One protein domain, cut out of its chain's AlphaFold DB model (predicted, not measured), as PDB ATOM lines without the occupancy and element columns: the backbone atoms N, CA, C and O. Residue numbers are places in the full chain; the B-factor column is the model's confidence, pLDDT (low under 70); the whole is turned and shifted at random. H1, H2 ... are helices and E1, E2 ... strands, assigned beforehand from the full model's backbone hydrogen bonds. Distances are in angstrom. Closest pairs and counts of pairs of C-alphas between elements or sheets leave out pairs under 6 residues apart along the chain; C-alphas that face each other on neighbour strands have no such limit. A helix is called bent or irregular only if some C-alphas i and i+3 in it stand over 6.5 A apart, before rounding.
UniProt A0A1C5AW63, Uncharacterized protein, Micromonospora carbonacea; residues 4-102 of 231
ATOM      1  N   ALA A   4      32.620  76.113  19.542       94.31
ATOM      2  CA  ALA A   4      33.112  75.336  20.681       94.31
ATOM      3  C   ALA A   4      32.092  75.278  21.833       94.31
ATOM      4  O   ALA A   4      31.945  74.230  22.462       94.31
ATOM      5  N   ASP A   5      31.362  76.370  22.068       93.88
ATOM      6  CA  ASP A   5      30.315  76.429  23.089       93.88
ATOM      7  C   ASP A   5      29.139  75.538  22.693       93.88
ATOM      8  O   ASP A   5      28.697  74.721  23.497       93.88
ATOM      9  N   ILE A   6      28.715  75.593  21.423       95.00
ATOM     10  CA  ILE A   6      27.656  74.724  20.884       95.00
ATOM     11  C   ILE A   6      28.018  73.254  21.084       95.00
ATOM     12  O   ILE A   6      27.236  72.510  21.666       95.00
ATOM     13  N   ARG A   7      29.222  72.829  20.676       95.00
ATOM     14  CA  ARG A   7      29.676  71.433  20.837       95.00
ATOM     15  C   ARG A   7      29.678  70.972  22.296       95.00
ATOM     16  O   ARG A   7      29.446  69.798  22.562       95.00
ATOM     17  N   LYS A   8      29.939  71.880  23.239       93.50
ATOM     18  CA  LYS A   8      29.961  71.589  24.679       93.50
ATOM     19  C   LYS A   8      28.563  71.568  25.305       93.50
ATOM     20  O   LYS A   8      28.337  70.816  26.248       93.50
ATOM     21  N   MET A   9      27.669  72.432  24.834       94.19
ATOM     22  CA  MET A   9      26.342  72.659  25.416       94.19
ATOM     23  C   MET A   9      25.240  71.841  24.747       94.19
ATOM     24  O   MET A   9      24.164  71.717  25.326       94.19
ATOM     25  N   ALA A  10      25.495  71.309  23.549       95.19
ATOM     26  CA  ALA A  10      24.530  70.565  22.760       95.19
ATOM     27  C   ALA A  10      23.923  69.406  23.558       95.19
ATOM     28  O   ALA A  10      24.623  68.478  23.971       95.19
ATOM     29  N   VAL A  11      22.605  69.443  23.736       95.44
ATOM     30  CA  VAL A  11      21.850  68.403  24.441       95.44
ATOM     31  C   VAL A  11      20.614  67.994  23.658       95.44
ATOM     32  O   VAL A  11      19.896  68.841  23.130       95.44
ATOM     33  N   LEU A  12      20.334  66.693  23.612       94.88
ATOM     34  CA  LEU A  12      19.086  66.164  23.071       94.88
ATOM     35  C   LEU A  12      18.108  65.953  24.227       94.88
ATOM     36  O   LEU A  12      18.383  65.167  25.134       94.88
ATOM     37  N   ARG A  13      16.958  66.632  24.197       88.75
ATOM     38  CA  ARG A  13      15.877  66.416  25.168       88.75
ATOM     39  C   ARG A  13      14.910  65.342  24.677       88.75
ATOM     40  O   ARG A  13      14.335  65.454  23.593       88.75
ATOM     41  N   VAL A  14      14.699  64.316  25.502       86.31
ATOM     42  CA  VAL A  14      13.739  63.224  25.266       86.31
ATOM     43  C   VAL A  14      12.849  63.079  26.499       86.31
ATOM     44  O   VAL A  14      13.202  62.399  27.464       86.31
ATOM     45  N   GLY A  15      11.694  63.750  26.489       82.94
ATOM     46  CA  GLY A  15      10.891  63.915  27.705       82.94
ATOM     47  C   GLY A  15      11.716  64.624  28.784       82.94
ATOM     48  O   GLY A  15      12.312  65.662  28.509       82.94
ATOM     49  N   ASP A  16      11.821  64.017  29.966       84.44
ATOM     50  CA  ASP A  16      12.607  64.551  31.091       84.44
ATOM     51  C   ASP A  16      14.095  64.146  31.060       84.44
ATOM     52  O   ASP A  16      14.849  64.439  31.989       84.44
ATOM     53  N   ARG A  17      14.541  63.433  30.017       88.69
ATOM     54  CA  ARG A  17      15.917  62.929  29.897       88.69
ATOM     55  C   ARG A  17      16.765  63.797  28.974       88.69
ATOM     56  O   ARG A  17      16.276  64.336  27.982       88.69
ATOM     57  N   VAL A  18      18.059  63.847  29.288       90.75
ATOM     58  CA  VAL A  18      19.102  64.436  28.444       90.75
ATOM     59  C   VAL A  18      19.956  63.319  27.851       90.75
ATOM     60  O   VAL A  18      20.453  62.457  28.577       90.75
ATOM     61  N   GLU A  19      20.115  63.344  26.534       93.25
ATOM     62  CA  GLU A  19      20.916  62.401  25.754       93.25
ATOM     63  C   GLU A  19      21.973  63.143  24.922       93.25
ATOM     64  O   GLU A  19      21.902  64.362  24.731       93.25
ATOM     65  N   ALA A  20      22.969  62.400  24.434       92.75
ATOM     66  CA  ALA A  20      23.978  62.938  23.529       92.75
ATOM     67  C   ALA A  20      23.347  63.309  22.179       92.75
ATOM     68  O   ALA A  20      22.545  62.553  21.625       92.75
ATOM     69  N   VAL A  21      23.728  64.468  21.647       94.56
ATOM     70  CA  VAL A  21      23.301  64.914  20.318       94.56
ATOM     71  C   VAL A  21      24.165  64.228  19.255       94.56
ATOM     72  O   VAL A  21      25.382  64.181  19.425       94.56
ATOM     73  N   PRO A  22      23.584  63.717  18.156       95.31
ATOM     74  CA  PRO A  22      24.365  63.237  17.019       95.31
ATOM     75  C   PRO A  22      25.252  64.337  16.420       95.31
ATOM     76  O   PRO A  22      24.793  65.467  16.245       95.31
ATOM     77  N   ASP A  23      26.484  63.998  16.029       95.19
ATOM     78  CA  ASP A  23      27.455  64.958  15.475       95.19
ATOM     79  C   ASP A  23      26.894  65.754  14.287       95.19
ATOM     80  O   ASP A  23      27.121  66.955  14.168       95.19
ATOM     81  N   GLU A  24      26.087  65.115  13.436       94.06
ATOM     82  CA  GLU A  24      25.424  65.768  12.301       94.06
ATOM     83  C   GLU A  24      24.538  66.957  12.714       94.06
ATOM     84  O   GLU A  24      24.528  67.980  12.025       94.06
ATOM     85  N   LEU A  25      23.842  66.859  13.853       95.06
ATOM     86  CA  LEU A  25      22.985  67.922  14.381       95.06
ATOM     87  C   LEU A  25      23.811  69.015  15.050       95.06
ATOM     88  O   LEU A  25      23.482  70.191  14.922       95.06
ATOM     89  N   ILE A  26      24.896  68.642  15.727       96.69
ATOM     90  CA  ILE A  26      25.836  69.608  16.296       96.69
ATOM     91  C   ILE A  26      26.435  70.467  15.179       96.69
ATOM     92  O   ILE A  26      26.409  71.692  15.258       96.69
ATOM     93  N   GLU A  27      26.899  69.841  14.101       96.81
ATOM     94  CA  GLU A  27      27.443  70.560  12.951       96.81
ATOM     95  C   GLU A  27      26.369  71.375  12.212       96.81
ATOM     96  O   GLU A  27      26.667  72.449  11.691       96.81
ATOM     97  N   ALA A  28      25.109  70.924  12.187       96.38
ATOM     98  CA  ALA A  28      24.000  71.723  11.665       96.38
ATOM     99  C   ALA A  28      23.744  72.985  12.509       96.38
ATOM    100  O   ALA A  28      23.631  74.070  11.940       96.38
ATOM    101  N   MET A  29      23.725  72.867  13.841       97.62
ATOM    102  CA  MET A  29      23.605  74.003  14.766       97.62
ATOM    103  C   MET A  29      24.767  74.988  14.615       97.62
ATOM    104  O   MET A  29      24.539  76.193  14.558       97.62
ATOM    105  N   VAL A  30      26.005  74.488  14.502       97.19
ATOM    106  CA  VAL A  30      27.195  75.323  14.275       97.19
ATOM    107  C   VAL A  30      27.069  76.102  12.967       97.19
ATOM    108  O   VAL A  30      27.159  77.325  12.989       97.19
ATOM    109  N   ARG A  31      26.795  75.423  11.844       96.62
ATOM    110  CA  ARG A  31      26.635  76.091  10.540       96.62
ATOM    111  C   ARG A  31      25.500  77.110  10.547       96.62
ATOM    112  O   ARG A  31      25.616  78.155   9.913       96.62
ATOM    113  N   PHE A  32      24.399  76.791  11.226       97.44
ATOM    114  CA  PHE A  32      23.265  77.695  11.365       97.44
ATOM    115  C   PHE A  32      23.656  78.959  12.138       97.44
ATOM    116  O   PHE A  32      23.464  80.061  11.633       97.44
ATOM    117  N   GLU A  33      24.248  78.806  13.323       96.94
ATOM    118  CA  GLU A  33      24.642  79.930  14.174       96.94
ATOM    119  C   GLU A  33      25.726  80.795  13.518       96.94
ATOM    120  O   GLU A  33      25.631  82.016  13.545       96.94
ATOM    121  N   GLU A  34      26.736  80.190  12.886       96.19
ATOM    122  CA  GLU A  34      27.807  80.930  12.206       96.19
ATOM    123  C   GLU A  34      27.286  81.772  11.036       96.19
ATOM    124  O   GLU A  34      27.825  82.843  10.757       96.19
ATOM    125  N   ARG A  35      26.252  81.288  10.340       96.56
ATOM    126  CA  ARG A  35      25.722  81.947   9.145       96.56
ATOM    127  C   ARG A  35      24.590  82.926   9.438       96.56
ATOM    128  O   ARG A  35      24.507  83.957   8.776       96.56
ATOM    129  N   PHE A  36      23.708  82.588  10.372       96.25
ATOM    130  CA  PHE A  36      22.457  83.312  10.608       96.25
ATOM    131  C   PHE A  36      22.332  83.861  12.030       96.25
ATOM    132  O   PHE A  36      21.444  84.672  12.278       96.25
ATOM    133  N   GLY A  37      23.193  83.446  12.962       95.12
ATOM    134  CA  GLY A  37      23.113  83.853  14.360       95.12
ATOM    135  C   GLY A  37      23.193  85.369  14.537       95.12
ATOM    136  O   GLY A  37      24.086  86.032  14.008       95.12
ATOM    137  N   GLY A  38      22.249  85.919  15.299       92.38
ATOM    138  CA  GLY A  38      22.134  87.351  15.572       92.38
ATOM    139  C   GLY A  38      21.459  88.157  14.460       92.38
ATOM    140  O   GLY A  38      21.339  89.377  14.593       92.38
ATOM    141  N   LEU A  39      21.008  87.520  13.374       93.44
ATOM    142  CA  LEU A  39      20.223  88.200  12.352       93.44
ATOM    143  C   LEU A  39      18.826  88.521  12.896       93.44
ATOM    144  O   LEU A  39      18.115  87.641  13.384       93.44
ATOM    145  N   TRP A  40      18.418  89.781  12.741       91.56
ATOM    146  CA  TRP A  40      17.077  90.246  13.076       91.56
ATOM    147  C   TRP A  40      16.522  91.188  12.008       91.56
ATOM    148  O   TRP A  40      17.250  92.053  11.511       91.56
ATOM    149  N   TYR A  41      15.236  91.058  11.664       87.56
ATOM    150  CA  TYR A  41      14.562  92.001  10.762       87.56
ATOM    151  C   TYR A  41      13.023  92.056  10.930       87.56
ATOM    152  O   TYR A  41      12.396  91.031  11.205       87.56
ATOM    153  N   PRO A  42      12.365  93.215  10.697       82.19
ATOM    154  CA  PRO A  42      10.912  93.381  10.821       82.19
ATOM    155  C   PRO A  42      10.189  93.341   9.463       82.19
ATOM    156  O   PRO A  42       9.861  94.377   8.889       82.19
ATOM    157  N   VAL A  43       9.940  92.144   8.921       73.31
ATOM    158  CA  VAL A  43       9.298  91.993   7.592       73.31
ATOM    159  C   VAL A  43       7.765  91.977   7.663       73.31
ATOM    160  O   VAL A  43       7.112  92.599   6.825       73.31
ATOM    161  N   VAL A  44       7.168  91.331   8.671       65.00
ATOM    162  CA  VAL A  44       5.708  91.290   8.867       65.00
ATOM    163  C   VAL A  44       5.378  91.663  10.313       65.00
ATOM    164  O   VAL A  44       5.695  90.929  11.241       65.00
ATOM    165  N   GLY A  45       4.733  92.814  10.518       62.03
ATOM    166  CA  GLY A  45       4.384  93.307  11.858       62.03
ATOM    167  C   GLY A  45       5.567  93.889  12.647       62.03
ATOM    168  O   GLY A  45       6.665  94.061  12.123       62.03
ATOM    169  N   SER A  46       5.318  94.254  13.907       57.44
ATOM    170  CA  SER A  46       6.284  94.937  14.786       57.44
ATOM    171  C   SER A  46       7.290  94.011  15.466       57.44
ATOM    172  O   SER A  46       8.298  94.489  15.975       57.44
ATOM    173  N   ASN A  47       7.021  92.706  15.497       69.56
ATOM    174  CA  ASN A  47       7.689  91.790  16.429       69.56
ATOM    175  C   ASN A  47       8.921  91.095  15.841       69.56
ATOM    176  O   ASN A  47       9.702  90.502  16.575       69.56
ATOM    177  N   GLY A  48       9.155  91.284  14.540       79.00
ATOM    178  CA  GLY A  48      10.382  90.881  13.867       79.00
ATOM    179  C   GLY A  48      10.591  89.376  13.750       79.00
ATOM    180  O   GLY A  48       9.776  88.565  14.172       79.00
ATOM    181  N   MET A  49      11.696  89.034  13.104       87.69
ATOM    182  CA  MET A  49      12.198  87.681  12.923       87.69
ATOM    183  C   MET A  49      13.587  87.630  13.532       87.69
ATOM    184  O   MET A  49      14.415  88.450  13.142       87.69
ATOM    185  N   GLU A  50      13.854  86.689  14.430       90.88
ATOM    186  CA  GLU A  50      15.179  86.489  15.021       90.88
ATOM    187  C   GLU A  50      15.745  85.129  14.617       90.88
ATOM    188  O   GLU A  50      15.035  84.125  14.629       90.88
ATOM    189  N   TYR A  51      17.024  85.106  14.253       93.75
ATOM    190  CA  TYR A  51      17.760  83.904  13.890       93.75
ATOM    191  C   TYR A  51      18.925  83.720  14.850       93.75
ATOM    192  O   TYR A  51      19.752  84.611  15.044       93.75
ATOM    193  N   GLY A  52      19.016  82.532  15.419       93.31
ATOM    194  CA  GLY A  52      20.081  82.161  16.327       93.31
ATOM    195  C   GLY A  52      19.594  81.164  17.360       93.31
ATOM    196  O   GLY A  52      18.402  80.984  17.587       93.31
ATOM    197  N   LEU A  53      20.551  80.525  18.012       92.00
ATOM    198  CA  LEU A  53      20.286  79.572  19.083       92.00
ATOM    199  C   LEU A  53      19.933  80.260  20.413       92.00
ATOM    200  O   LEU A  53      19.647  79.579  21.387       92.00
ATOM    201  N   ALA A  54      20.001  81.596  20.494       84.56
ATOM    202  CA  ALA A  54      19.693  82.389  21.694       84.56
ATOM    203  C   ALA A  54      20.423  81.926  22.981       84.56
ATOM    204  O   ALA A  54      19.954  82.144  24.095       84.56
ATOM    205  N   GLY A  55      21.596  81.296  22.834       82.25
ATOM    206  CA  GLY A  55      22.360  80.719  23.947       82.25
ATOM    207  C   GLY A  55      21.933  79.305  24.366       82.25
ATOM    208  O   GLY A  55      22.572  78.728  25.242       82.25
ATOM    209  N   ASP A  56      20.931  78.725  23.705       85.88
ATOM    210  CA  ASP A  56      20.407  77.385  23.949       85.88
ATOM    211  C   ASP A  56      20.745  76.435  22.785       85.88
ATOM    212  O   ASP A  56      20.184  76.499  21.696       85.88
ATOM    213  N   ALA A  57      21.649  75.482  23.023       91.81
ATOM    214  CA  ALA A  57      21.974  74.412  22.074       91.81
ATOM    215  C   ALA A  57      21.117  73.161  22.351       91.81
ATOM    216  O   ALA A  57      21.626  72.099  22.718       91.81
ATOM    217  N   VAL A  58      19.795  73.299  22.252       93.31
ATOM    218  CA  VAL A  58      18.853  72.218  22.571       93.31
ATOM    219  C   VAL A  58      18.288  71.606  21.295       93.31
ATOM    220  O   VAL A  58      17.671  72.284  20.480       93.31
ATOM    221  N   VAL A  59      18.462  70.296  21.164       94.44
ATOM    222  CA  VAL A  59      17.846  69.476  20.120       94.44
ATOM    223  C   VAL A  59      16.641  68.750  20.708       94.44
ATOM    224  O   VAL A  59      16.667  68.279  21.851       94.44
ATOM    225  N   HIS A  60      15.590  68.606  19.914       92.06
ATOM    226  CA  HIS A  60      14.393  67.843  20.249       92.06
ATOM    227  C   HIS A  60      14.012  66.880  19.129       92.06
ATOM    228  O   HIS A  60      14.403  67.020  17.969       92.06
ATOM    229  N   ARG A  61      13.224  65.863  19.489       91.25
ATOM    230  CA  ARG A  61      12.649  64.914  18.534       91.25
ATOM    231  C   ARG A  61      11.276  65.410  18.086       91.25
ATOM    232  O   ARG A  61      10.340  65.425  18.881       91.25
ATOM    233  N   GLY A  62      11.163  65.774  16.814       87.75
ATOM    234  CA  GLY A  62       9.917  66.166  16.164       87.75
ATOM    235  C   GLY A  62       9.387  65.108  15.182       87.75
ATOM    236  O   GLY A  62      10.042  64.093  14.929       87.75
ATOM    237  N   PRO A  63       8.203  65.343  14.583       90.56
ATOM    238  CA  PRO A  63       7.594  64.431  13.609       90.56
ATOM    239  C   PRO A  63       8.427  64.184  12.343       90.56
ATOM    240  O   PRO A  63       8.247  63.162  11.688       90.56
ATOM    241  N   LEU A  64       9.332  65.106  11.998       93.06
ATOM    242  CA  LEU A  64      10.209  65.013  10.823       93.06
ATOM    243  C   LEU A  64      11.650  64.599  11.167       93.06
ATOM    244  O   LEU A  64      12.520  64.660  10.302       93.06
ATOM    245  N   GLY A  65      11.904  64.164  12.405       92.44
ATOM    246  CA  GLY A  65      13.231  63.781  12.882       92.44
ATOM    247  C   GLY A  65      13.748  64.697  13.986       92.44
ATOM    248  O   GLY A  65      12.972  65.337  14.695       92.44
ATOM    249  N   LEU A  66      15.066  64.711  14.174       94.25
ATOM    250  CA  LEU A  66      15.717  65.610  15.123       94.25
ATOM    251  C   LEU A  66      15.793  67.024  14.546       94.25
ATOM    252  O   LEU A  66      16.111  67.203  13.369       94.25
ATOM    253  N   ALA A  67      15.518  68.009  15.391       95.00
ATOM    254  CA  ALA A  67      15.517  69.416  15.029       95.00
ATOM    255  C   ALA A  67      15.954  70.274  16.219       95.00
ATOM    256  O   ALA A  67      16.010  69.796  17.352       95.00
ATOM    257  N   PHE A  68      16.244  71.541  15.957       94.44
ATOM    258  CA  PHE A  68      16.459  72.556  16.985       94.44
ATOM    259  C   PHE A  68      15.692  73.820  16.610       94.44
ATOM    260  O   PHE A  68      15.543  74.131  15.427       94.44
ATOM    261  N   THR A  69      15.200  74.558  17.598       92.38
ATOM    262  CA  THR A  69      14.557  75.849  17.343       92.38
ATOM    263  C   THR A  69      15.640  76.891  17.092       92.38
ATOM    264  O   THR A  69      16.366  77.264  18.006       92.38
ATOM    265  N   GLY A  70      15.783  77.319  15.837       91.56
ATOM    266  CA  GLY A  70      16.796  78.302  15.436       91.56
ATOM    267  C   GLY A  70      16.214  79.652  15.031       91.56
ATOM    268  O   GLY A  70      16.956  80.619  14.890       91.56
ATOM    269  N   ILE A  71      14.904  79.727  14.793       92.56
ATOM    270  CA  ILE A  71      14.252  80.927  14.274       92.56
ATOM    271  C   ILE A  71      13.023  81.227  15.126       92.56
ATOM    272  O   ILE A  71      12.207  80.341  15.382       92.56
ATOM    273  N   VAL A  72      12.869  82.482  15.529       88.25
ATOM    274  CA  VAL A  72      11.677  82.986  16.213       88.25
ATOM    275  C   VAL A  72      10.939  83.916  15.257       88.25
ATOM    276  O   VAL A  72      11.505  84.904  14.788       88.25
ATOM    277  N   ASP A  73       9.687  83.577  14.943       81.81
ATOM    278  CA  ASP A  73       8.828  84.339  14.031       81.81
ATOM    279  C   ASP A  73       7.765  85.128  14.816       81.81
ATOM    280  O   ASP A  73       6.866  84.544  15.431       81.81
ATOM    281  N   GLY A  74       7.862  86.462  14.821       71.69
ATOM    282  CA  GLY A  74       6.832  87.352  15.357       71.69
ATOM    283  C   GLY A  74       6.839  87.510  16.882       71.69
ATOM    284  O   GLY A  74       7.890  87.674  17.491       71.69
ATOM    285  N   ASP A  75       5.647  87.536  17.505       57.44
ATOM    286  CA  ASP A  75       5.376  87.787  18.945       57.44
ATOM    287  C   ASP A  75       5.985  86.744  19.914       57.44
ATOM    288  O   ASP A  75       5.398  86.439  20.949       57.44
ATOM    289  N   TRP A  76       7.134  86.142  19.592       49.94
ATOM    290  CA  TRP A  76       7.844  85.162  20.422       49.94
ATOM    291  C   TRP A  76       7.022  83.902  20.735       49.94
ATOM    292  O   TRP A  76       7.377  83.108  21.603       49.94
ATOM    293  N   THR A  77       5.905  83.709  20.034       62.44
ATOM    294  CA  THR A  77       4.944  82.637  20.312       62.44
ATOM    295  C   THR A  77       5.193  81.393  19.472       62.44
ATOM    296  O   THR A  77       4.758  80.312  19.871       62.44
ATOM    297  N   TRP A  78       5.912  81.507  18.350       70.50
ATOM    298  CA  TRP A  78       6.110  80.398  17.418       70.50
ATOM    299  C   TRP A  78       7.581  80.243  17.037       70.50
ATOM    300  O   TRP A  78       8.134  81.014  16.253       70.50
ATOM    301  N   GLY A  79       8.209  79.210  17.597       84.88
ATOM    302  CA  GLY A  79       9.509  78.737  17.140       84.88
ATOM    303  C   GLY A  79       9.379  78.039  15.789       84.88
ATOM    304  O   GLY A  79       8.476  77.222  15.581       84.88
ATOM    305  N   ILE A  80      10.289  78.363  14.880       91.94
ATOM    306  CA  ILE A  80      10.526  77.618  13.650       91.94
ATOM    307  C   ILE A  80      11.751  76.742  13.882       91.94
ATOM    308  O   ILE A  80      12.838  77.198  14.258       91.94
ATOM    309  N   ASP A  81      11.547  75.456  13.641       94.56
ATOM    310  CA  ASP A  81      12.572  74.450  13.801       94.56
ATOM    311  C   ASP A  81      13.431  74.358  12.546       94.56
ATOM    312  O   ASP A  81      12.935  74.433  11.419       94.56
ATOM    313  N   VAL A  82      14.721  74.136  12.753       96.25
ATOM    314  CA  VAL A  82      15.701  73.834  11.717       96.25
ATOM    315  C   VAL A  82      16.033  72.348  11.809       96.25
ATOM    316  O   VAL A  82      16.423  71.837  12.862       96.25
ATOM    317  N   LEU A  83      15.840  71.637  10.699       95.94
ATOM    318  CA  LEU A  83      16.174  70.221  10.575       95.94
ATOM    319  C   LEU A  83      17.675  70.051  10.303       95.94
ATOM    320  O   LEU A  83      18.348  70.969   9.834       95.94
ATOM    321  N   ALA A  84      18.202  68.844  10.526       91.88
ATOM    322  CA  ALA A  84      19.613  68.521  10.275       91.88
ATOM    323  C   ALA A  84      20.080  68.830   8.837       91.88
ATOM    324  O   ALA A  84      21.239  69.185   8.612       91.88
ATOM    325  N   ASP A  85      19.170  68.720   7.866       92.31
ATOM    326  CA  ASP A  85      19.418  69.001   6.448       92.31
ATOM    327  C   ASP A  85      19.223  70.479   6.055       92.31
ATOM    328  O   ASP A  85      19.356  70.828   4.883       92.31
ATOM    329  N   GLY A  86      18.940  71.356   7.022       93.25
ATOM    330  CA  GLY A  86      18.806  72.799   6.823       93.25
ATOM    331  C   GLY A  86      17.423  73.269   6.369       93.25
ATOM    332  O   GLY A  86      17.219  74.481   6.252       93.25
ATOM    333  N   ARG A  87      16.467  72.356   6.141       97.00
ATOM    334  CA  ARG A  87      15.052  72.715   5.955       97.00
ATOM    335  C   ARG A  87      14.488  73.340   7.225       97.00
ATOM    336  O   ARG A  87      14.929  73.016   8.329       97.00
ATOM    337  N   THR A  88      13.470  74.178   7.071       95.75
ATOM    338  CA  THR A  88      12.717  74.717   8.207       95.75
ATOM    339  C   THR A  88      11.355  74.044   8.302       95.75
ATOM    340  O   THR A  88      10.744  73.678   7.292       95.75
ATOM    341  N   ALA A  89      10.868  73.861   9.521       94.31
ATOM    342  CA  ALA A  89       9.578  73.248   9.776       94.31
ATOM    343  C   ALA A  89       8.867  73.917  10.951       94.31
ATOM    344  O   ALA A  89       9.494  74.458  11.860       94.31
ATOM    345  N   MET A  90       7.538  73.868  10.938       91.38
ATOM    346  CA  MET A  90       6.730  74.343  12.057       91.38
ATOM    347  C   MET A  90       5.382  73.623  12.122       91.38
ATOM    348  O   MET A  90       4.895  73.063  11.138       91.38
ATOM    349  N   GLY A  91       4.760  73.662  13.298       82.12
ATOM    350  CA  GLY A  91       3.416  73.141  13.549       82.12
ATOM    351  C   GLY A  91       2.765  73.878  14.716       82.12
ATOM    352  O   GLY A  91       2.660  73.308  15.799       82.12
ATOM    353  N   PRO A  92       2.399  75.161  14.550       72.69
ATOM    354  CA  PRO A  92       1.899  75.975  15.650       72.69
ATOM    355  C   PRO A  92       0.523  75.490  16.133       72.69
ATOM    356  O   PRO A  92      -0.397  75.223  15.352       72.69
ATOM    357  N   GLY A  93       0.365  75.409  17.455       76.31
ATOM    358  CA  GLY A  93      -0.905  75.122  18.115       76.31
ATOM    359  C   GLY A  93      -1.498  73.765  17.732       76.31
ATOM    360  O   GLY A  93      -1.070  72.727  18.224       76.31
ATOM    361  N   ARG A  94      -2.549  73.782  16.902       76.00
ATOM    362  CA  ARG A  94      -3.278  72.576  16.459       76.00
ATOM    363  C   ARG A  94      -3.006  72.200  15.005       76.00
ATOM    364  O   ARG A  94      -3.670  71.302  14.485       76.00
ATOM    365  N   TRP A  95      -2.106  72.907  14.332       84.31
ATOM    366  CA  TRP A  95      -1.770  72.614  12.946       84.31
ATOM    367  C   TRP A  95      -0.755  71.482  12.870       84.31
ATOM    368  O   TRP A  95       0.093  71.308  13.744       84.31
ATOM    369  N   SER A  96      -0.843  70.692  11.805       86.06
ATOM    370  CA  SER A  96       0.128  69.632  11.560       86.06
ATOM    371  C   SER A  96       1.528  70.207  11.369       86.06
ATOM    372  O   SER A  96       1.689  71.189  10.645       86.06
ATOM    373  N   TYR A  97       2.530  69.546  11.934       90.31
ATOM    374  CA  TYR A  97       3.932  69.876  11.705       90.31
ATOM    375  C   TYR A  97       4.331  69.590  10.250       90.31
ATOM    376  O   TYR A  97       4.084  68.484   9.761       90.31
ATOM    377  N   ARG A  98       4.911  70.572   9.550       91.81
ATOM    378  CA  ARG A  98       5.294  70.465   8.131       91.81
ATOM    379  C   ARG A  98       6.567  71.248   7.830       91.81
ATOM    380  O   ARG A  98       6.882  72.210   8.526       91.81
ATOM    381  N   VAL A  99       7.262  70.838   6.770       95.12
ATOM    382  CA  VAL A  99       8.341  71.633   6.170       95.12
ATOM    383  C   VAL A  99       7.729  72.867   5.524       95.12
ATOM    384  O   VAL A  99       6.811  72.728   4.717       95.12
ATOM    385  N   ILE A 100       8.255  74.042   5.859       94.00
ATOM    386  CA  ILE A 100       7.791  75.320   5.308       94.00
ATOM    387  C   ILE A 100       8.785  75.868   4.279       94.00
ATOM    388  O   ILE A 100       8.395  76.177   3.155       94.00
ATOM    389  N   ASP A 101      10.086  75.828   4.574       96.25
ATOM    390  CA  ASP A 101      11.130  76.253   3.643       96.25
ATOM    391  C   ASP A 101      12.085  75.100   3.333       96.25
ATOM    392  O   ASP A 101      12.424  74.268   4.182       96.25
ATOM    393  N   ARG A 102      12.574  75.065   2.090       96.81
ATOM    394  CA  ARG A 102      13.579  74.069   1.675       96.81
ATOM    395  C   ARG A 102      14.939  74.303   2.341       96.81
ATOM    396  O   ARG A 102      15.748  73.389   2.410       96.81
TER     397      ARG A 102
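AT A GLANCE: This is residues 4 to 102 of the 231 residues of an uncharacterized protein of Micromonospora carbonacea (UniProt A0A1C5AW63). A strongly twisted, branched sheet of nine strands forms a wall, with the long helix H2 covering part of one face along the bent strand E6. E6 is the branch point: the E3 and E4 hairpin extends from its later part, E5 joins its earlier part to E1 and E2, and E7, E8 and E9 follow on its other side. The short helix H1 packs on H2. The printed part has 99 residues with two named helices and nine named strands: along the chain H1 comes first, then the strands E1 and E2, then H2, and after it the other seven strands; the class is mixed, helices and strands, and the neighbour strands are antiparallel but for E1 and E5, which are parallel. It is compact, with a radius of gyration of the C-alphas of 13.2 A and spans of 38 by 30 by 25 A.

IN THESE COORDINATES: E6, residues 65 to 73, is the longest strand, 21.1 A, from C-alpha 65 at (13.231, 63.781, 12.882) to C-alpha 73 at (8.828, 84.339, 14.031). E5 is residues 58 to 62, 12.6 A, and E7 is residues 78 to 83, 15.9 A. The shorter strands are E1, residues 11 to 14, E2, 17 to 19, E3, 39 to 41, E4, 49 to 51, E8, 88 to 90, and E9, 98 to 101. H2, residues 23 to 36, measures 19.6 A; H1, residues 4 to 9, begins at C-alpha 4 (33.112, 75.336, 20.681).

HOW THE PARTS SIT: E6 bends by 62 degrees at residue 70, and its pairing is staggered: with E5 over residues 65 to 68, E7 over 67 to 73 and E4 over 71 to 73. E4 and E5 lie on one side of E6, E7 on the other side. E5 to E9 form a meander, each strand the antiparallel neighbour of the one before. Pairs within hydrogen-bond range are N 60 and O 67 for E5 and E6, 2.9 A; N 82 and O 68 for E6 and E7, 2.8 A; N 72 and O 50 for E4 and E6, 2.9 A; and N 59 and O 11 for E1 and E5, 2.8 A. The edge strands are E2, E3 and E9. In the hairpin E3 and E4, N 49 and O 41 are 2.8 A apart; in E1 and E2, N 14 and O 17, 2.9 A; in E7 and E8, N 81 and O 89, 2.9 A; in E8 and E9, N 100 and O 88, 2.9 A. H2 is on the sheet at a height of 9.0 A, along the strands at 10 degrees to E6 on the local plane; it lies over E6 and only just over E4, on which 3 of its C-alphas fall. The closest C-alphas of H2 and E6 are those of Met 29 and Phe 68, 7.6 A. H1 is not on the sheet; H2 touches it with residues 26 to 30 alone, at a steep tilt of 58 degrees, opposite ways, the closest C-alphas being those of Arg 7 and Ile 26, 6.2 A. In H1 and H2 every O i to N i+4 pair is within hydrogen-bond range.

THE WHOLE: The C-alphas farthest apart are those of Ala 20 and Gly 45, 38.0 A. The printed part has no cut and no long link. Mean pLDDT of the printed part is 88.8; residues 44 to 47 and 75 to 77 are under 70.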